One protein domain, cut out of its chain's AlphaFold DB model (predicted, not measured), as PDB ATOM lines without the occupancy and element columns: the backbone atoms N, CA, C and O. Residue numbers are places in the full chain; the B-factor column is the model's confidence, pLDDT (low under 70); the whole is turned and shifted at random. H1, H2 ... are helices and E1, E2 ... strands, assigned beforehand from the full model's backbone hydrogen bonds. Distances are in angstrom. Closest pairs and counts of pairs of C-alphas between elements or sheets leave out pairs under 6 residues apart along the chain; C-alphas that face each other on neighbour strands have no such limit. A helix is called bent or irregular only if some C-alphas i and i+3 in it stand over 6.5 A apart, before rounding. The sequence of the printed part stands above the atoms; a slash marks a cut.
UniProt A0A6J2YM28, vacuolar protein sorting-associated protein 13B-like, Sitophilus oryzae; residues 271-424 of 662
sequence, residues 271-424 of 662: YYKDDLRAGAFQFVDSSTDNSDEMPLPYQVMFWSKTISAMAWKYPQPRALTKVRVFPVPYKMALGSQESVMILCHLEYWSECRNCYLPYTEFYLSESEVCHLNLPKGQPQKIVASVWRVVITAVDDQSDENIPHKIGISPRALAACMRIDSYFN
ATOM      1  N   TYR A 271     471.387 430.601 494.938       90.94
ATOM      2  CA  TYR A 271     471.628 430.791 493.507       90.94
ATOM      3  C   TYR A 271     470.468 431.520 492.821       90.94
ATOM      4  O   TYR A 271     469.301 431.178 493.010       90.94
ATOM      5  N   TYR A 272     470.811 432.464 491.950       90.19
ATOM      6  CA  TYR A 272     469.890 433.257 491.145       90.19
ATOM      7  C   TYR A 272     470.244 433.145 489.661       90.19
ATOM      8  O   TYR A 272     471.409 433.053 489.271       90.19
ATOM      9  N   LYS A 273     469.208 433.148 488.821       88.81
ATOM     10  CA  LYS A 273     469.323 433.185 487.361       88.81
ATOM     11  C   LYS A 273     468.573 434.415 486.886       88.81
ATOM     12  O   LYS A 273     467.362 434.357 486.687       88.81
ATOM     13  N   ASP A 274     469.294 435.517 486.765       84.94
ATOM     14  CA  ASP A 274     468.727 436.804 486.405       84.94
ATOM     15  C   ASP A 274     468.743 436.940 484.875       84.94
ATOM     16  O   ASP A 274     469.792 436.931 484.220       84.94
ATOM     17  N   ASP A 275     467.553 437.035 484.290       81.31
ATOM     18  CA  ASP A 275     467.378 437.423 482.895       81.31
ATOM     19  C   ASP A 275     466.904 438.878 482.876       81.31
ATOM     20  O   ASP A 275     465.753 439.167 483.219       81.31
ATOM     21  N   LEU A 276     467.797 439.800 482.496       79.06
ATOM     22  CA  LEU A 276     467.485 441.234 482.455       79.06
ATOM     23  C   LEU A 276     466.357 441.555 481.455       79.06
ATOM     24  O   LEU A 276     465.757 442.622 481.538       79.06
ATOM     25  N   ARG A 277     466.008 440.608 480.572       73.19
ATOM     26  CA  ARG A 277     464.942 440.721 479.568       73.19
ATOM     27  C   ARG A 277     463.561 440.348 480.111       73.19
ATOM     28  O   ARG A 277     462.560 440.801 479.569       73.19
ATOM     29  N   ALA A 278     463.495 439.498 481.142       64.75
ATOM     30  CA  ALA A 278     462.269 438.804 481.563       64.75
ATOM     31  C   ALA A 278     461.612 439.352 482.853       64.75
ATOM     32  O   ALA A 278     460.641 438.768 483.327       64.75
ATOM     33  N   GLY A 279     462.076 440.495 483.378       64.00
ATOM     34  CA  GLY A 279     461.214 441.412 484.143       64.00
ATOM     35  C   GLY A 279     461.167 441.287 485.674       64.00
ATOM     36  O   GLY A 279     460.110 441.031 486.241       64.00
ATOM     37  N   ALA A 280     462.266 441.617 486.359       73.69
ATOM     38  CA  ALA A 280     462.245 442.015 487.781       73.69
ATOM     39  C   ALA A 280     462.888 443.392 488.043       73.69
ATOM     40  O   ALA A 280     462.837 443.887 489.166       73.69
ATOM     41  N   PHE A 281     463.499 443.998 487.019       86.25
ATOM     42  CA  PHE A 281     464.230 445.253 487.136       86.25
ATOM     43  C   PHE A 281     463.471 446.409 486.490       86.25
ATOM     44  O   PHE A 281     462.907 446.266 485.406       86.25
ATOM     45  N   GLN A 282     463.494 447.569 487.140       90.12
ATOM     46  CA  GLN A 282     462.998 448.820 486.584       90.12
ATOM     47  C   GLN A 282     464.119 449.532 485.818       90.12
ATOM     48  O   GLN A 282     465.206 449.753 486.349       90.12
ATOM     49  N   PHE A 283     463.834 449.929 484.580       91.75
ATOM     50  CA  PHE A 283     464.757 450.686 483.740       91.75
ATOM     51  C   PHE A 283     464.657 452.184 484.016       91.75
ATOM     52  O   PHE A 283     463.563 452.748 483.989       91.75
ATOM     53  N   VAL A 284     465.801 452.820 484.260       91.25
ATOM     54  CA  VAL A 284     465.930 454.268 484.454       91.25
ATOM     55  C   VAL A 284     467.111 454.791 483.639       91.25
ATOM     56  O   VAL A 284     468.128 454.116 483.510       91.25
ATOM     57  N   ASP A 285     467.000 455.990 483.083       88.00
ATOM     58  CA  ASP A 285     468.160 456.675 482.503       88.00
ATOM     59  C   ASP A 285     468.737 457.636 483.538       88.00
ATOM     60  O   ASP A 285     467.985 458.266 484.288       88.00
ATOM     61  N   SER A 286     470.062 457.769 483.569       84.12
ATOM     62  CA  SER A 286     470.691 458.780 484.409       84.12
ATOM     63  C   SER A 286     470.312 460.172 483.900       84.12
ATOM     64  O   SER A 286     470.473 460.518 482.725       84.12
ATOM     65  N   SER A 287     469.749 460.966 484.808       74.94
ATOM     66  CA  SER A 287     469.384 462.361 484.549       74.94
ATOM     67  C   SER A 287     470.562 463.312 484.767       74.94
ATOM     68  O   SER A 287     470.550 464.433 484.251       74.94
ATOM     69  N   THR A 288     471.583 462.853 485.495       74.69
ATOM     70  CA  THR A 288     472.772 463.618 485.859       74.69
ATOM     71  C   THR A 288     473.955 463.223 484.978       74.69
ATOM     72  O   THR A 288     474.027 462.110 484.469       74.69
ATOM     73  N   ASP A 289     474.914 464.126 484.783       73.75
ATOM     74  CA  ASP A 289     476.142 463.798 484.042       73.75
ATOM     75  C   ASP A 289     477.176 463.058 484.926       73.75
ATOM     76  O   ASP A 289     478.319 462.855 484.515       73.75
ATOM     77  N   ASN A 290     476.781 462.640 486.138       82.75
ATOM     78  CA  ASN A 290     477.636 461.933 487.086       82.75
ATOM     79  C   ASN A 290     477.745 460.440 486.726       82.75
ATOM     80  O   ASN A 290     476.770 459.690 486.815       82.75
ATOM     81  N   SER A 291     478.948 459.995 486.354       80.50
ATOM     82  CA  SER A 291     479.249 458.595 486.025       80.50
ATOM     83  C   SER A 291     479.187 457.646 487.221       80.50
ATOM     84  O   SER A 291     479.080 456.435 487.023       80.50
ATOM     85  N   ASP A 292     479.247 458.176 488.443       84.12
ATOM     86  CA  ASP A 292     479.289 457.393 489.681       84.12
ATOM     87  C   ASP A 292     477.925 457.321 490.386       84.12
ATOM     88  O   ASP A 292     477.817 456.847 491.515       84.12
ATOM     89  N   GLU A 293     476.854 457.770 489.720       88.00
ATOM     90  CA  GLU A 293     475.490 457.570 490.210       88.00
ATOM     91  C   GLU A 293     475.186 456.058 490.347       88.00
ATOM     92  O   GLU A 293     475.617 455.222 489.548       88.00
ATOM     93  N   MET A 294     474.463 455.673 491.401       88.50
ATOM     94  CA  MET A 294     474.134 454.269 491.666       88.50
ATOM     95  C   MET A 294     472.633 454.019 491.460       88.50
ATOM     96  O   MET A 294     471.819 454.785 491.980       88.50
ATOM     97  N   PRO A 295     472.232 452.916 490.796       92.25
ATOM     98  CA  PRO A 295     470.827 452.521 490.732       92.25
ATOM     99  C   PRO A 295     470.267 452.189 492.124       92.25
ATOM    100  O   PRO A 295     471.011 451.811 493.031       92.25
ATOM    101  N   LEU A 296     468.944 452.270 492.307       90.75
ATOM    102  CA  LEU A 296     468.283 451.703 493.492       90.75
ATOM    103  C   LEU A 296     468.162 450.172 493.366       90.75
ATOM    104  O   LEU A 296     468.300 449.633 492.267       90.75
ATOM    105  N   PRO A 297     467.910 449.432 494.465       89.94
ATOM    106  CA  PRO A 297     467.695 447.987 494.393       89.94
ATOM    107  C   PRO A 297     466.628 447.613 493.359       89.94
ATOM    108  O   PRO A 297     465.568 448.233 493.316       89.94
ATOM    109  N   TYR A 298     466.917 446.599 492.540       89.38
ATOM    110  CA  TYR A 298     466.096 446.188 491.396       89.38
ATOM    111  C   TYR A 298     465.921 447.263 490.316       89.38
ATOM    112  O   TYR A 298     464.968 447.219 489.542       89.38
ATOM    113  N   GLN A 299     466.853 448.206 490.206       92.31
ATOM    114  CA  GLN A 299     466.920 449.118 489.071       92.31
ATOM    115  C   GLN A 299     468.126 448.823 488.188       92.31
ATOM    116  O   GLN A 299     469.180 448.381 488.653       92.31
ATOM    117  N   VAL A 300     467.939 449.089 486.899       93.12
ATOM    118  CA  VAL A 300     468.982 449.106 485.880       93.12
ATOM    119  C   VAL A 300     469.055 450.531 485.344       93.12
ATOM    120  O   VAL A 300     468.056 451.063 484.856       93.12
ATOM    121  N   MET A 301     470.229 451.140 485.471       92.81
ATOM    122  CA  MET A 301     470.508 452.520 485.100       92.81
ATOM    123  C   MET A 301     471.375 452.579 483.842       92.81
ATOM    124  O   MET A 301     472.331 451.811 483.709       92.81
ATOM    125  N   PHE A 302     471.047 453.498 482.932       92.00
ATOM    126  CA  PHE A 302     471.775 453.709 481.680       92.00
ATOM    127  C   PHE A 302     472.396 455.108 481.610       92.00
ATOM    128  O   PHE A 302     471.718 456.106 481.859       92.00
ATOM    129  N   TRP A 303     473.655 455.180 481.175       89.31
ATOM    130  CA  TRP A 303     474.356 456.423 480.841       89.31
ATOM    131  C   TRP A 303     474.641 456.463 479.347       89.31
ATOM    132  O   TRP A 303     475.129 455.484 478.791       89.31
ATOM    133  N   SER A 304     474.338 457.588 478.699       82.12
ATOM    134  CA  SER A 304     474.526 457.763 477.248       82.12
ATOM    135  C   SER A 304     475.234 459.062 476.847       82.12
ATOM    136  O   SER A 304     475.521 459.249 475.668       82.12
ATOM    137  N   LYS A 305     475.505 459.964 477.800       75.81
ATOM    138  CA  LYS A 305     476.081 461.290 477.532       75.81
ATOM    139  C   LYS A 305     477.599 461.312 477.716       75.81
ATOM    140  O   LYS A 305     478.333 461.505 476.755       75.81
ATOM    141  N   THR A 306     478.053 461.134 478.956       76.25
ATOM    142  CA  THR A 306     479.470 461.209 479.352       76.25
ATOM    143  C   THR A 306     480.180 459.874 479.177       76.25
ATOM    144  O   THR A 306     481.284 459.822 478.643       76.25
ATOM    145  N   ILE A 307     479.511 458.792 479.568       83.81
ATOM    146  CA  ILE A 307     479.942 457.407 479.391       83.81
ATOM    147  C   ILE A 307     478.815 456.609 478.725       83.81
ATOM    148  O   ILE A 307     477.643 456.948 478.893       83.81
ATOM    149  N   SER A 308     479.162 455.553 477.987       88.00
ATOM    150  CA  SER A 308     478.200 454.573 477.468       88.00
ATOM    151  C   SER A 308     478.205 453.362 478.395       88.00
ATOM    152  O   SER A 308     479.094 452.517 478.310       88.00
ATOM    153  N   ALA A 309     477.271 453.313 479.347       91.00
ATOM    154  CA  ALA A 309     477.286 452.288 480.388       91.00
ATOM    155  C   ALA A 309     475.890 451.828 480.819       91.00
ATOM    156  O   ALA A 309     474.912 452.576 480.749       91.00
ATOM    157  N   MET A 310     475.815 450.587 481.301       93.12
ATOM    158  CA  MET A 310     474.636 449.990 481.930       93.12
ATOM    159  C   MET A 310     475.030 449.423 483.294       93.12
ATOM    160  O   MET A 310     475.872 448.530 483.353       93.12
ATOM    161  N   ALA A 311     474.398 449.882 484.373       94.31
ATOM    162  CA  ALA A 311     474.593 449.330 485.714       94.31
ATOM    163  C   ALA A 311     473.298 448.760 486.285       94.31
ATOM    164  O   ALA A 311     472.213 449.238 485.971       94.31
ATOM    165  N   TRP A 312     473.401 447.759 487.152       93.69
ATOM    166  CA  TRP A 312     472.259 447.174 487.852       93.69
ATOM    167  C   TRP A 312     472.580 446.953 489.325       93.69
ATOM    168  O   TRP A 312     473.724 446.656 489.672       93.69
ATOM    169  N   LYS A 313     471.567 447.087 490.193       93.19
ATOM    170  CA  LYS A 313     471.714 446.883 491.641       93.19
ATOM    171  C   LYS A 313     470.855 445.742 492.171       93.19
ATOM    172  O   LYS A 313     469.632 445.737 492.030       93.19
ATOM    173  N   TYR A 314     471.499 444.813 492.864       92.62
ATOM    174  CA  TYR A 314     470.870 443.777 493.671       92.62
ATOM    175  C   TYR A 314     470.536 444.292 495.083       92.62
ATOM    176  O   TYR A 314     471.231 445.166 495.604       92.62
ATOM    177  N   PRO A 315     469.502 443.739 495.742       87.69
ATOM    178  CA  PRO A 315     469.198 444.051 497.145       87.69
ATOM    179  C   PRO A 315     470.224 443.475 498.134       87.69
ATOM    180  O   PRO A 315     470.304 443.932 499.267       87.69
ATOM    181  N   GLN A 316     470.976 442.454 497.721       90.38
ATOM    182  CA  GLN A 316     472.008 441.786 498.512       90.38
ATOM    183  C   GLN A 316     473.276 441.664 497.656       90.38
ATOM    184  O   GLN A 316     473.135 441.462 496.445       90.38
ATOM    185  N   PRO A 317     474.490 441.738 498.230       91.19
ATOM    186  CA  PRO A 317     475.728 441.582 497.468       91.19
ATOM    187  C   PRO A 317     475.828 440.192 496.831       91.19
ATOM    188  O   PRO A 317     475.749 439.185 497.530       91.19
ATOM    189  N   ARG A 318     476.022 440.105 495.512       92.25
ATOM    190  CA  ARG A 318     476.110 438.817 494.801       92.25
ATOM    191  C   ARG A 318     477.465 438.642 494.132       92.25
ATOM    192  O   ARG A 318     478.038 439.605 493.626       92.25
ATOM    193  N   ALA A 319     477.941 437.400 494.090       92.44
ATOM    194  CA  ALA A 319     479.048 436.992 493.233       92.44
ATOM    195  C   ALA A 319     478.496 436.502 491.889       92.44
ATOM    196  O   ALA A 319     477.559 435.694 491.841       92.44
ATOM    197  N   LEU A 320     479.087 436.966 490.789       93.00
ATOM    198  CA  LEU A 320     478.732 436.491 489.454       93.00
ATOM    199  C   LEU A 320     479.369 435.123 489.199       93.00
ATOM    200  O   LEU A 320     480.532 434.889 489.519       93.00
ATOM    201  N   THR A 321     478.601 434.204 488.617       90.50
ATOM    202  CA  THR A 321     479.076 432.846 488.282       90.50
ATOM    203  C   THR A 321     479.140 432.616 486.789       90.50
ATOM    204  O   THR A 321     480.045 431.936 486.308       90.50
ATOM    205  N   LYS A 322     478.195 433.193 486.044       91.31
ATOM    206  CA  LYS A 322     478.184 433.128 484.591       91.31
ATOM    207  C   LYS A 322     477.532 434.370 484.019       91.31
ATOM    208  O   LYS A 322     476.394 434.681 484.350       91.31
ATOM    209  N   VAL A 323     478.227 435.029 483.104       93.06
ATOM    210  CA  VAL A 323     477.672 436.139 482.330       93.06
ATOM    211  C   VAL A 323     477.692 435.736 480.863       93.06
ATOM    212  O   VAL A 323     478.709 435.261 480.349       93.06
ATOM    213  N   ARG A 324     476.535 435.847 480.208       92.06
ATOM    214  CA  ARG A 324     476.367 435.564 478.782       92.06
ATOM    215  C   ARG A 324     475.809 436.801 478.113       92.06
ATOM    216  O   ARG A 324     474.786 437.319 478.561       92.06
ATOM    217  N   VAL A 325     476.450 437.213 477.033       91.81
ATOM    218  CA  VAL A 325     475.969 438.291 476.178       91.81
ATOM    219  C   VAL A 325     475.579 437.661 474.850       91.81
ATOM    220  O   VAL A 325     476.417 437.116 474.136       91.81
ATOM    221  N   PHE A 326     474.282 437.642 474.572       90.50
ATOM    222  CA  PHE A 326     473.743 437.251 473.279       90.50
ATOM    223  C   PHE A 326     474.156 438.269 472.214       90.50
ATOM    224  O   PHE A 326     474.453 439.412 472.566       90.50
ATOM    225  N   PRO A 327     474.155 437.870 470.934       88.31
ATOM    226  CA  PRO A 327     474.566 438.753 469.861       88.31
ATOM    227  C   PRO A 327     473.888 440.128 469.918       88.31
ATOM    228  O   PRO A 327     472.665 440.220 470.056       88.31
ATOM    229  N   VAL A 328     474.688 441.191 469.850       84.00
ATOM    230  CA  VAL A 328     474.220 442.582 469.907       84.00
ATOM    231  C   VAL A 328     474.360 443.172 468.507       84.00
ATOM    232  O   VAL A 328     475.474 443.194 468.003       84.00
ATOM    233  N   PRO A 329     473.289 443.658 467.863       75.50
ATOM    234  CA  PRO A 329     473.401 444.282 466.549       75.50
ATOM    235  C   PRO A 329     473.999 445.691 466.683       75.50
ATOM    236  O   PRO A 329     473.399 446.559 467.318       75.50
ATOM    237  N   TYR A 330     475.168 445.934 466.083       75.19
ATOM    238  CA  TYR A 330     475.874 447.219 466.171       75.19
ATOM    239  C   TYR A 330     476.513 447.713 464.864       75.19
ATOM    240  O   TYR A 330     476.654 448.923 464.686       75.19
ATOM    241  N   LYS A 331     476.853 446.846 463.906       66.94
ATOM    242  CA  LYS A 331     477.496 447.223 462.634       66.94
ATOM    243  C   LYS A 331     476.601 448.097 461.761       66.94
ATOM    244  O   LYS A 331     477.095 448.996 461.083       66.94
ATOM    245  N   MET A 332     475.280 447.913 461.837       60.81
ATOM    246  CA  MET A 332     474.316 448.812 461.184       60.81
ATOM    247  C   MET A 332     474.360 450.241 461.747       60.81
ATOM    248  O   MET A 332     474.071 451.183 461.017       60.81
ATOM    249  N   ALA A 333     474.728 450.407 463.023       58.72
ATOM    250  CA  ALA A 333     474.819 451.709 463.682       58.72
ATOM    251  C   ALA A 333     476.168 452.414 463.447       58.72
ATOM    252  O   ALA A 333     476.233 453.635 463.563       58.72
ATOM    253  N   LEU A 334     477.230 451.664 463.114       59.59
ATOM    254  CA  LEU A 334     478.578 452.202 462.883       59.59
ATOM    255  C   LEU A 334     478.924 452.458 461.403       59.59
ATOM    256  O   LEU A 334     479.881 453.178 461.145       59.59
ATOM    257  N   GLY A 335     478.148 451.935 460.446       55.22
ATOM    258  CA  GLY A 335     478.286 452.227 459.012       55.22
ATOM    259  C   GLY A 335     479.599 451.732 458.387       55.22
ATOM    260  O   GLY A 335     480.609 452.417 458.443       55.22
ATOM    261  N   SER A 336     479.580 450.556 457.746       51.53
ATOM    262  CA  SER A 336     480.625 450.036 456.825       51.53
ATOM    263  C   SER A 336     482.106 450.157 457.254       51.53
ATOM    264  O   SER A 336     482.987 450.162 456.400       51.53
ATOM    265  N   GLN A 337     482.404 450.248 458.549       56.06
ATOM    266  CA  GLN A 337     483.752 450.095 459.101       56.06
ATOM    267  C   GLN A 337     483.863 448.648 459.596       56.06
ATOM    268  O   GLN A 337     483.391 448.319 460.682       56.06
ATOM    269  N   GLU A 338     484.385 447.750 458.758       55.34
ATOM    270  CA  GLU A 338     484.459 446.306 459.049       55.34
ATOM    271  C   GLU A 338     485.478 445.944 460.151       55.34
ATOM    272  O   GLU A 338     485.481 444.802 460.603       55.34
ATOM    273  N   SER A 339     486.288 446.903 460.617       60.25
ATOM    274  CA  SER A 339     487.419 446.714 461.543       60.25
ATOM    275  C   SER A 339     487.218 447.306 462.947       60.25
ATOM    276  O   SER A 339     488.192 447.603 463.632       60.25
ATOM    277  N   VAL A 340     485.975 447.567 463.372       67.31
ATOM    278  CA  VAL A 340     485.712 448.124 464.712       67.31
ATOM    279  C   VAL A 340     485.264 447.025 465.667       67.31
ATOM    280  O   VAL A 340     484.156 446.487 465.548       67.31
ATOM    281  N   MET A 341     486.109 446.746 466.656       75.75
ATOM    282  CA  MET A 341     485.799 445.889 467.794       75.75
ATOM    283  C   MET A 341     485.278 446.732 468.963       75.75
ATOM    284  O   MET A 341     485.745 447.836 469.248       75.75
ATOM    285  N   ILE A 342     484.269 446.214 469.662       82.94
ATOM    286  CA  ILE A 342     483.694 446.898 470.827       82.94
ATOM    287  C   ILE A 342     484.179 446.201 472.079       82.94
ATOM    288  O   ILE A 342     483.698 445.116 472.421       82.94
ATOM    289  N   LEU A 343     485.120 446.851 472.750       88.06
ATOM    290  CA  LEU A 343     485.641 446.442 474.036       88.06
ATOM    291  C   LEU A 343     484.664 446.859 475.135       88.06
ATOM    292  O   LEU A 343     484.274 448.018 475.255       88.06
ATOM    293  N   CYS A 344     484.252 445.906 475.953       90.94
ATOM    294  CA  CYS A 344     483.420 446.144 477.116       90.94
ATOM    295  C   CYS A 344     484.184 445.795 478.388       90.94
ATOM    296  O   CYS A 344     484.821 444.744 478.476       90.94
ATOM    297  N   HIS A 345     484.038 446.637 479.403       92.69
ATOM    298  CA  HIS A 345     484.555 446.379 480.740       92.69
ATOM    299  C   HIS A 345     483.394 446.043 481.665       92.69
ATOM    300  O   HIS A 345     482.449 446.821 481.797       92.69
ATOM    301  N   LEU A 346     483.453 444.873 482.295       94.81
ATOM    302  CA  LEU A 346     482.600 444.546 483.427       94.81
ATOM    303  C   LEU A 346     483.277 445.067 484.691       94.81
ATOM    304  O   LEU A 346     484.410 444.699 484.990       94.81
ATOM    305  N   GLU A 347     482.562 445.889 485.438       95.06
ATOM    306  CA  GLU A 347     483.017 446.573 486.639       95.06
ATOM    307  C   GLU A 347     482.058 446.312 487.802       95.06
ATOM    308  O   GLU A 347     480.887 445.964 487.611       95.06
ATOM    309  N   TYR A 348     482.539 446.516 489.023       94.38
ATOM    310  CA  TYR A 348     481.732 446.448 490.237       94.38
ATOM    311  C   TYR A 348     481.932 447.696 491.084       94.38
ATOM    312  O   TYR A 348     483.010 448.286 491.092       94.38
ATOM    313  N   TRP A 349     480.895 448.099 491.810       94.44
ATOM    314  CA  TRP A 349     481.013 449.195 492.763       94.44
ATOM    315  C   TRP A 349     481.692 448.717 494.045       94.44
ATOM    316  O   TRP A 349     481.221 447.773 494.688       94.44
ATOM    317  N   SER A 350     482.771 449.387 494.435       90.81
ATOM    318  CA  SER A 350     483.389 449.188 495.739       90.81
ATOM    319  C   SER A 350     482.884 450.239 496.718       90.81
ATOM    320  O   SER A 350     483.292 451.395 496.656       90.81
ATOM    321  N   GLU A 351     482.042 449.825 497.668       85.31
ATOM    322  CA  GLU A 351     481.513 450.715 498.716       85.31
ATOM    323  C   GLU A 351     482.635 451.349 499.557       85.31
ATOM    324  O   GLU A 351     482.518 452.486 500.003       85.31
ATOM    325  N   CYS A 352     483.748 450.629 499.747       84.06
ATOM    326  CA  CYS A 352     484.899 451.102 500.518       84.06
ATOM    327  C   CYS A 352     485.698 452.182 499.771       84.06
ATOM    328  O   CYS A 352     486.133 453.149 500.386       84.06
ATOM    329  N   ARG A 353     485.870 452.029 498.449       87.81
ATOM    330  CA  ARG A 353     486.621 452.984 497.609       87.81
ATOM    331  C   ARG A 353     485.753 454.096 497.023       87.81
ATOM    332  O   ARG A 353     486.292 455.029 496.440       87.81
ATOM    333  N   ASN A 354     484.430 453.965 497.147       88.00
ATOM    334  CA  ASN A 354     483.431 454.859 496.567       88.00
ATOM    335  C   ASN A 354     483.626 455.066 495.050       88.00
ATOM    336  O   ASN A 354     483.513 456.182 494.547       88.00
ATOM    337  N   CYS A 355     483.983 453.995 494.332       91.25
ATOM    338  CA  CYS A 355     484.208 454.018 492.888       91.25
ATOM    339  C   CYS A 355     483.956 452.646 492.240       91.25
ATOM    340  O   CYS A 355     483.919 451.606 492.912       91.25
ATOM    341  N   TYR A 356     483.802 452.642 490.915       92.75
ATOM    342  CA  TYR A 356     483.753 451.416 490.120       92.75
ATOM    343  C   TYR A 356     485.160 450.866 489.869       92.75
ATOM    344  O   TYR A 356     486.076 451.605 489.511       92.75
ATOM    345  N   LEU A 357     485.320 449.554 490.033       91.81
ATOM    346  CA  LEU A 357     486.568 448.834 489.797       91.81
ATOM    347  C   LEU A 357     486.402 447.817 488.663       91.81
ATOM    348  O   LEU A 357     485.375 447.130 488.614       91.81
ATOM    349  N   PRO A 358     487.408 447.663 487.786       91.94
ATOM    350  CA  PRO A 358     487.371 446.677 486.716       91.94
ATOM    351  C   PRO A 358     487.386 445.254 487.280       91.94
ATOM    352  O   PRO A 358     488.114 444.947 488.225       91.94
ATOM    353  N   TYR A 359     486.579 444.379 486.683       92.06
ATOM    354  CA  TYR A 359     486.512 442.958 487.020       92.06
ATOM    355  C   TYR A 359     487.045 442.070 485.898       92.06
ATOM    356  O   TYR A 359     487.845 441.172 486.148       92.06
ATOM    357  N   THR A 360     486.589 442.296 484.667       92.69
ATOM    358  CA  THR A 360     487.073 441.600 483.468       92.69
ATOM    359  C   THR A 360     486.686 442.387 482.218       92.69
ATOM    360  O   THR A 360     485.776 443.218 482.256       92.69
ATOM    361  N   GLU A 361     487.351 442.106 481.109       93.12
ATOM    362  CA  GLU A 361     487.083 442.704 479.805       93.12
ATOM    363  C   GLU A 361     486.594 441.649 478.807       93.12
ATOM    364  O   GLU A 361     486.896 440.459 478.927       93.12
ATOM    365  N   PHE A 362     485.778 442.069 477.845       91.88
ATOM    366  CA  PHE A 362     485.232 441.193 476.814       91.88
ATOM    367  C   PHE A 362     484.817 441.985 475.576       91.88
ATOM    368  O   PHE A 362     484.577 443.185 475.652       91.88
ATOM    369  N   TYR A 363     484.665 441.295 474.449       89.94
ATOM    370  CA  TYR A 363     484.218 441.903 473.198       89.94
ATOM    371  C   TYR A 363     482.764 441.542 472.889       89.94
ATOM    372  O   TYR A 363     482.319 440.420 473.167       89.94
ATOM    373  N   LEU A 364     482.020 442.489 472.315       88.19
ATOM    374  CA  LEU A 364     480.694 442.211 471.756       88.19
ATOM    375  C   LEU A 364     480.815 441.512 470.399       88.19
ATOM    376  O   LEU A 364     481.768 441.724 469.658       88.19
ATOM    377  N   SER A 365     479.820 440.687 470.078       85.19
ATOM    378  CA  SER A 365     479.715 439.979 468.801       85.19
ATOM    379  C   SER A 365     478.299 440.114 468.248       85.19
ATOM    380  O   SER A 365     477.335 440.189 469.010       85.19
ATOM    381  N   GLU A 366     478.175 440.141 466.923       82.50
ATOM    382  CA  GLU A 366     476.886 440.129 466.217       82.50
ATOM    383  C   GLU A 366     476.412 438.727 465.827       82.50
ATOM    384  O   GLU A 366     475.243 438.545 465.488       82.50
ATOM    385  N   SER A 367     477.304 437.738 465.869       82.31
ATOM    386  CA  SER A 367     477.025 436.385 465.373       82.31
ATOM    387  C   SER A 367     477.034 435.346 466.484       82.31
ATOM    388  O   SER A 367     476.284 434.373 466.435       82.31
ATOM    389  N   GLU A 368     477.873 435.545 467.499       86.94
ATOM    390  CA  GLU A 368     478.143 434.542 468.524       86.94
ATOM    391  C   GLU A 368     477.764 435.032 469.919       86.94
ATOM    392  O   GLU A 368     477.781 436.224 470.228       86.94
ATOM    393  N   VAL A 369     477.419 434.082 470.788       88.62
ATOM    394  CA  VAL A 369     477.191 434.369 472.205       88.62
ATOM    395  C   VAL A 369     478.545 434.532 472.885       88.62
ATOM    396  O   VAL A 369     479.331 433.589 472.948       88.62
ATOM    397  N   CYS A 370     478.787 435.701 473.466       88.38
ATOM    398  CA  CYS A 370     479.984 435.955 474.251       88.38
ATOM    399  C   CYS A 370     479.818 435.392 475.672       88.38
ATOM    400  O   CYS A 370     478.859 435.698 476.395       88.38
ATOM    401  N   HIS A 371     480.758 434.538 476.077       90.81
ATOM    402  CA  HIS A 371     480.863 433.998 477.428       90.81
ATOM    403  C   HIS A 371     482.027 434.673 478.148       90.81
ATOM    404  O   HIS A 371     483.180 434.458 477.787       90.81
ATOM    405  N   LEU A 372     481.732 435.470 479.178       91.00
ATOM    406  CA  LEU A 372     482.780 436.180 479.908       91.00
ATOM    407  C   LEU A 372     483.633 435.200 480.721       91.00
ATOM    408  O   LEU A 372     483.111 434.363 481.468       91.00
ATOM    409  N   ASN A 373     484.950 435.367 480.628       86.88
ATOM    410  CA  ASN A 373     485.920 434.676 481.466       86.88
ATOM    411  C   ASN A 373     486.054 435.421 482.798       86.88
ATOM    412  O   ASN A 373     486.821 436.375 482.924       86.88
ATOM    413  N   LEU A 374     485.268 435.005 483.792       87.75
ATOM    414  CA  LEU A 374     485.337 435.583 485.135       87.75
ATOM    415  C   LEU A 374     486.623 435.112 485.846       87.75
ATOM    416  O   LEU A 374     486.934 433.915 485.772       87.75
ATOM    417  N   PRO A 375     487.350 435.995 486.555       83.38
ATOM    418  CA  PRO A 375     488.525 435.623 487.338       83.38
ATOM    419  C   PRO A 375     488.209 434.504 488.339       83.38
ATOM    420  O   PRO A 375     487.358 434.656 489.216       83.38
ATOM    421  N   LYS A 376     488.889 433.356 488.207       68.38
ATOM    422  CA  LYS A 376     488.668 432.171 489.060       68.38
ATOM    423  C   LYS A 376     489.606 432.093 490.273       68.38
ATOM    424  O   LYS A 376     489.400 431.221 491.110       68.38
ATOM    425  N   GLY A 377     490.615 432.965 490.363       59.62
ATOM    426  CA  GLY A 377     491.743 432.813 491.289       59.62
ATOM    427  C   GLY A 377     492.305 434.126 491.831       59.62
ATOM    428  O   GLY A 377     493.454 434.451 491.571       59.62
ATOM    429  N   GLN A 378     491.507 434.860 492.596       57.16
ATOM    430  CA  GLN A 378     492.014 435.835 493.564       57.16
ATOM    431  C   GLN A 378     491.308 435.557 494.882       57.16
ATOM    432  O   GLN A 378     490.198 435.020 494.861       57.16
ATOM    433  N   PRO A 379     491.985 435.773 496.012       62.19
ATOM    434  CA  PRO A 379     491.978 434.790 497.086       62.19
ATOM    435  C   PRO A 379     490.609 434.609 497.765       62.19
ATOM    436  O   PRO A 379     490.355 433.583 498.396       62.19
ATOM    437  N   GLN A 380     489.684 435.547 497.526       72.38
ATOM    438  CA  GLN A 380     488.252 435.379 497.722       72.38
ATOM    439  C   GLN A 380     487.457 435.932 496.525       72.38
ATOM    440  O   GLN A 380     487.866 436.890 495.868       72.38
ATOM    441  N   LYS A 381     486.298 435.330 496.228       83.12
ATOM    442  CA  LYS A 381     485.412 435.791 495.147       83.12
ATOM    443  C   LYS A 381     484.868 437.187 495.448       83.12
ATOM    444  O   LYS A 381     484.347 437.420 496.535       83.12
ATOM    445  N   ILE A 382     484.913 438.069 494.452       88.19
ATOM    446  CA  ILE A 382     484.352 439.419 494.555       88.19
ATOM    447  C   ILE A 382     482.825 439.339 494.629       88.19
ATOM    448  O   ILE A 382     482.174 438.699 493.798       88.19
ATOM    449  N   VAL A 383     482.266 440.011 495.632       90.31
ATOM    450  CA  VAL A 383     480.830 440.184 495.843       90.31
ATOM    451  C   VAL A 383     480.503 441.667 495.786       90.31
ATOM    452  O   VAL A 383     481.172 442.477 496.420       90.31
ATOM    453  N   ALA A 384     479.468 442.027 495.034       92.62
ATOM    454  CA  ALA A 384     479.017 443.408 494.948       92.62
ATOM    455  C   ALA A 384     477.502 443.475 494.767       92.62
ATOM    456  O   ALA A 384     476.884 442.595 494.157       92.62
ATOM    457  N   SER A 385     476.903 444.534 495.306       92.25
ATOM    458  CA  SER A 385     475.487 444.837 495.090       92.25
ATOM    459  C   SER A 385     475.262 445.521 493.748       92.25
ATOM    460  O   SER A 385     474.199 445.344 493.168       92.25
ATOM    461  N   VAL A 386     476.243 446.279 493.244       95.19
ATOM    462  CA  VAL A 386     476.148 446.998 491.968       95.19
ATOM    463  C   VAL A 386     477.236 446.530 491.019       95.19
ATOM    464  O   VAL A 386     478.411 446.473 491.378       95.19
ATOM    465  N   TRP A 387     476.817 446.237 489.797       95.00
ATOM    466  CA  TRP A 387     477.676 445.852 488.687       95.00
ATOM    467  C   TRP A 387     477.391 446.770 487.506       95.00
ATOM    468  O   TRP A 387     476.253 447.213 487.338       95.00
ATOM    469  N   ARG A 388     478.411 447.061 486.700       94.31
ATOM    470  CA  ARG A 388     478.331 447.965 485.550       94.31
ATOM    471  C   ARG A 388     479.054 447.366 484.355       94.31
ATOM    472  O   ARG A 388     480.120 446.787 484.507       94.31
ATOM    473  N   VAL A 389     478.482 447.510 483.167       94.06
ATOM    474  CA  VAL A 389     479.183 447.283 481.901       94.06
ATOM    475  C   VAL A 389     479.409 448.631 481.239       94.06
ATOM    476  O   VAL A 389     478.445 449.359 481.000       94.06
ATOM    477  N   VAL A 390     480.667 448.947 480.949       91.88
ATOM    478  CA  VAL A 390     481.083 450.137 480.198       91.88
ATOM    479  C   VAL A 390     481.462 449.710 478.787       91.88
ATOM    480  O   VAL A 390     482.195 448.739 478.617       91.88
ATOM    481  N   ILE A 391     480.940 450.418 477.788       88.75
ATOM    482  CA  ILE A 391     481.150 450.148 476.366       88.75
ATOM    483  C   ILE A 391     482.168 451.150 475.815       88.75
ATOM    484  O   ILE A 391     481.920 452.358 475.827       88.75
ATOM    485  N   THR A 392     483.261 450.635 475.259       84.12
ATOM    486  CA  THR A 392     484.337 451.392 474.609       84.12
ATOM    487  C   THR A 392     484.528 450.869 473.181       84.12
ATOM    488  O   THR A 392     484.469 449.667 472.934       84.12
ATOM    489  N   ALA A 393     484.731 451.754 472.205       71.50
ATOM    490  CA  ALA A 393     485.055 451.356 470.835       71.50
ATOM    491  C   ALA A 393     486.556 451.514 470.606       71.50
ATOM    492  O   ALA A 393     487.113 452.576 470.899       71.50
ATOM    493  N   VAL A 394     487.169 450.459 470.078       64.69
ATOM    494  CA  VAL A 394     488.599 450.395 469.773       64.69
ATOM    495  C   VAL A 394     488.742 450.098 468.281       64.69
ATOM    496  O   VAL A 394     487.985 449.298 467.726       64.69
ATOM    497  N   ASP A 395     489.664 450.791 467.619       61.69
ATOM    498  CA  ASP A 395     490.025 450.518 466.229       61.69
ATOM    499  C   ASP A 395     491.065 449.389 466.165       61.69
ATOM    500  O   ASP A 395     492.124 449.495 466.786       61.69
ATOM    501  N   ASP A 396     490.788 448.336 465.385       56.66
ATOM    502  CA  ASP A 396     491.641 447.140 465.266       56.66
ATOM    503  C   ASP A 396     493.060 447.443 464.747       56.66
ATOM    504  O   ASP A 396     493.953 446.601 464.862       56.66
ATOM    505  N   GLN A 397     493.284 448.612 464.134       56.34
ATOM    506  CA  GLN A 397     494.575 448.984 463.542       56.34
ATOM    507  C   GLN A 397     495.410 449.961 464.377       56.34
ATOM    508  O   GLN A 397     496.594 450.128 464.076       56.34
ATOM    509  N   SER A 398     494.838 450.609 465.397       56.12
ATOM    510  CA  SER A 398     495.526 451.691 466.116       56.12
ATOM    511  C   SER A 398     495.498 451.608 467.644       56.12
ATOM    512  O   SER A 398     496.216 452.389 468.262       56.12
ATOM    513  N   ASP A 399     494.752 450.687 468.276       55.56
ATOM    514  CA  ASP A 399     494.562 450.612 469.748       55.56
ATOM    515  C   ASP A 399     494.142 451.960 470.398       55.56
ATOM    516  O   ASP A 399     494.057 452.086 471.623       55.56
ATOM    517  N   GLU A 400     493.846 452.992 469.598       55.16
ATOM    518  CA  GLU A 400     493.420 454.302 470.063       55.16
ATOM    519  C   GLU A 400     491.907 454.273 470.308       55.16
ATOM    520  O   GLU A 400     491.101 453.921 469.444       55.16
ATOM    521  N   ASN A 401     491.506 454.655 471.521       56.78
ATOM    522  CA  ASN A 401     490.100 454.777 471.891       56.78
ATOM    523  C   ASN A 401     489.432 455.847 471.023       56.78
ATOM    524  O   ASN A 401     489.869 456.995 471.050       56.78
ATOM    525  N   ILE A 402     488.336 455.515 470.331       57.34
ATOM    526  CA  ILE A 402     487.527 456.500 469.595       57.34
ATOM    527  C   ILE A 402     486.470 457.065 470.556       57.34
ATOM    528  O   ILE A 402     485.447 456.410 470.799       57.34
ATOM    529  N   PRO A 403     486.641 458.276 471.121       48.91
ATOM    530  CA  PRO A 403     485.687 458.805 472.076       48.91
ATOM    531  C   PRO A 403     484.476 459.369 471.310       48.91
ATOM    532  O   PRO A 403     484.619 460.113 470.341       48.91
ATOM    533  N   HIS A 404     483.266 459.046 471.776       49.59
ATOM    534  CA  HIS A 404     482.003 459.741 471.453       49.59
ATOM    535  C   HIS A 404     481.262 459.433 470.134       49.59
ATOM    536  O   HIS A 404     480.340 460.171 469.787       49.59
ATOM    537  N   LYS A 405     481.545 458.330 469.424       51.31
ATOM    538  CA  LYS A 405     480.729 457.913 468.253       51.31
ATOM    539  C   LYS A 405     480.287 456.448 468.252       51.31
ATOM    540  O   LYS A 405     480.132 455.828 467.206       51.31
ATOM    541  N   ILE A 406     480.021 455.891 469.427       57.75
ATOM    542  CA  ILE A 406     479.444 454.550 469.522       57.75
ATOM    543  C   ILE A 406     477.927 454.690 469.358       57.75
ATOM    544  O   ILE A 406     477.231 455.063 470.295       57.75
ATOM    545  N   GLY A 407     477.396 454.398 468.168       58.41
ATOM    546  CA  GLY A 407     475.949 454.388 467.889       58.41
ATOM    547  C   GLY A 407     475.161 453.292 468.630       58.41
ATOM    548  O   GLY A 407     474.018 453.004 468.283       58.41
ATOM    549  N   ILE A 408     475.768 452.654 469.634       73.25
ATOM    550  CA  ILE A 408     475.205 451.536 470.387       73.25
ATOM    551  C   ILE A 408     474.633 452.090 471.675       73.25
ATOM    552  O   ILE A 408     475.356 452.571 472.545       73.25
ATOM    553  N   SER A 409     473.315 451.989 471.806       83.25
ATOM    554  CA  SER A 409     472.662 452.309 473.063       83.25
ATOM    555  C   SER A 409     473.029 451.254 474.117       83.25
ATOM    556  O   SER A 409     472.801 450.068 473.866       83.25
ATOM    557  N   PRO A 410     473.479 451.644 475.324       87.25
ATOM    558  CA  PRO A 410     473.669 450.715 476.441       87.25
ATOM    559  C   PRO A 410     472.410 449.907 476.780       87.25
ATOM    560  O   PRO A 410     472.499 448.812 477.328       87.25
ATOM    561  N   ARG A 411     471.224 450.401 476.399       88.06
ATOM    562  CA  ARG A 411     469.954 449.674 476.528       88.06
ATOM    563  C   ARG A 411     469.928 448.361 475.747       88.06
ATOM    564  O   ARG A 411     469.232 447.436 476.156       88.06
ATOM    565  N   ALA A 412     470.697 448.248 474.663       87.44
ATOM    566  CA  ALA A 412     470.820 447.004 473.912       87.44
ATOM    567  C   ALA A 412     471.410 445.873 474.777       87.44
ATOM    568  O   ALA A 412     471.006 444.721 474.633       87.44
ATOM    569  N   LEU A 413     472.285 446.192 475.741       88.06
ATOM    570  CA  LEU A 413     472.843 445.197 476.660       88.06
ATOM    571  C   LEU A 413     471.772 444.584 477.567       88.06
ATOM    572  O   LEU A 413     471.773 443.373 477.773       88.06
ATOM    573  N   ALA A 414     470.807 445.375 478.047       87.19
ATOM    574  CA  ALA A 414     469.707 444.852 478.864       87.19
ATOM    575  C   ALA A 414     468.870 443.813 478.098       87.19
ATOM    576  O   ALA A 414     468.392 442.843 478.685       87.19
ATOM    577  N   ALA A 415     468.751 443.977 476.774       85.19
ATOM    578  CA  ALA A 415     468.053 443.052 475.885       85.19
ATOM    579  C   ALA A 415     468.877 441.804 475.508       85.19
ATOM    580  O   ALA A 415     468.316 440.839 474.987       85.19
ATOM    581  N   CYS A 416     470.186 441.799 475.776       88.62
ATOM    582  CA  CYS A 416     471.106 440.753 475.326       88.62
ATOM    583  C   CYS A 416     471.875 440.063 476.462       88.62
ATOM    584  O   CYS A 416     472.624 439.131 476.192       88.62
ATOM    585  N   MET A 417     471.707 440.446 477.729       90.06
ATOM    586  CA  MET A 417     472.481 439.873 478.838       90.06
ATOM    587  C   MET A 417     471.686 438.889 479.700       90.06
ATOM    588  O   MET A 417     470.553 439.144 480.106       90.06
ATOM    589  N   ARG A 418     472.332 437.769 480.042       91.00
ATOM    590  CA  ARG A 418     471.871 436.806 481.050       91.00
ATOM    591  C   ARG A 418     472.961 436.570 482.085       91.00
ATOM    592  O   ARG A 418     474.098 436.251 481.724       91.00
ATOM    593  N   ILE A 419     472.595 436.689 483.356       92.44
ATOM    594  CA  ILE A 419     473.535 436.715 484.474       92.44
ATOM    595  C   ILE A 419     473.107 435.674 485.510       92.44
ATOM    596  O   ILE A 419     472.056 435.783 486.134       92.44
ATOM    597  N   ASP A 420     473.939 434.660 485.705       92.56
ATOM    598  CA  ASP A 420     473.794 433.707 486.797       92.56
ATOM    599  C   ASP A 420     474.677 434.192 487.964       92.56
ATOM    600  O   ASP A 420     475.883 434.428 487.801       92.56
ATOM    601  N   SER A 421     474.095 434.345 489.151       93.00
ATOM    602  CA  SER A 421     474.755 434.902 490.337       93.00
ATOM    603  C   SER A 421     474.364 434.127 491.596       93.00
ATOM    604  O   SER A 421     473.435 433.322 491.573       93.00
ATOM    605  N   TYR A 422     475.075 434.324 492.702       92.50
ATOM    606  CA  TYR A 422     474.668 433.758 493.987       92.50
ATOM    607  C   TYR A 422     475.028 434.666 495.158       92.50
ATOM    608  O   TYR A 422     475.956 435.473 495.078       92.50
ATOM    609  N   PHE A 423     474.268 434.524 496.239       91.81
ATOM    610  CA  PHE A 423     474.512 435.171 497.519       91.81
ATOM    611  C   PHE A 423     475.052 434.150 498.524       91.81
ATOM    612  O   PHE A 423     474.491 433.061 498.679       91.81
ATOM    613  N   ASN A 424     476.126 434.529 499.213       88.44
ATOM    614  CA  ASN A 424     476.643 433.843 500.389       88.44
ATOM    615  C   ASN A 424     477.240 434.897 501.332       88.44
ATOM    616  O   ASN A 424     478.140 435.644 500.943       88.44
TER     617      ASN A 424
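This is residues 271 to 424 of the 662 residues of the protein "vacuolar protein sorting-associated protein 13B-like" of Sitophilus oryzae (UniProt A0A6J2YM28). A strongly twisted sheet is folded back on itself into two walls, partly face to face, with E4 bent so that it has a part in both. E2, E3, E5, E6, E7 and residues 309 to 318 of E4 make the larger wall; E1, E8 and residues 319 to 325 of E4 make the smaller one, and H2 packs at one side, by E3 and E4. The 154 printed residues hold E1 E2 E3 E4 H1 E5 E6 E7 H2 E8 in that order, a mostly strand domain. The sheet is branched and mixed, with E2 and E3 its one parallel pair. The whole is compact, with a radius of gyration of the C-alphas of 15.2 A and spans of 46 by 35 by 32 A.

E1, residues 271 to 275, is the antiparallel neighbour of E8, residues 417 to 423, at 159 degrees, with N 272 and O 421 2.8 A apart. E2, residues 282 to 285, is parallel to E3, residues 299 to 303, at 21 degrees, with N 284 and O 300 2.9 A apart. E1 and E2 are apart. E3 forms a hairpin with E4, residues 309 to 325, with N 301 and O 311 2.8 A apart. E4 bends by 155 degrees at residue 321. On one side of it are E3 and E8; on the other side is E7, residues 384 to 395. N 310 and O 389 of E4 and E7 are 2.9 A apart, N 324 and O 418 of E4 and E8 2.9 A. H1, residues 331 to 334, is not on the sheet. E5, residues 340 to 350, forms a hairpin with E6, residues 355 to 363, at 148 degrees, with N 344 and O 362 2.8 A apart. E5 and E7 are antiparallel, at 157 degrees, with N 347 and O 388 2.8 A apart. Residues 370 to 371 pair with residues 324 to 325 of E4, antiparallel. H2, residues 411 to 416, is on the sheet; its closest C-alphas to E4 are those of Cys 416 and Val 325, 5.5 A. In H2 1 of 2 O i to N i+4 pairs is within hydrogen-bond range; H1 is too short for such a pair.

E1 begins at C-alpha 271 (471.628, 430.791, 493.507) and is 13.2 A long; E2 is 10.2 A, E3 13.3 A. E4 begins at C-alpha 309 (477.286, 452.288, 480.388) and spans 14.7 A. H1 is 5.1 A long, E5 31.1 A, E6 23.1 A, E7 31.6 A and H2 9.1 A. E8, 19.4 A long, ends at C-alpha 423 (474.512, 435.171, 497.519).

The C-alphas farthest apart are those of Ser 336 and Asn 424, 46.6 A. The printed part has no cut. The links E2 to E3, E6 to E7 and E7 to H2 are long. The model's mean pLDDT over the printed part is 82.1; residues 278 to 279, 331 to 340, 376 to 379 and 394 to 407 are under 70.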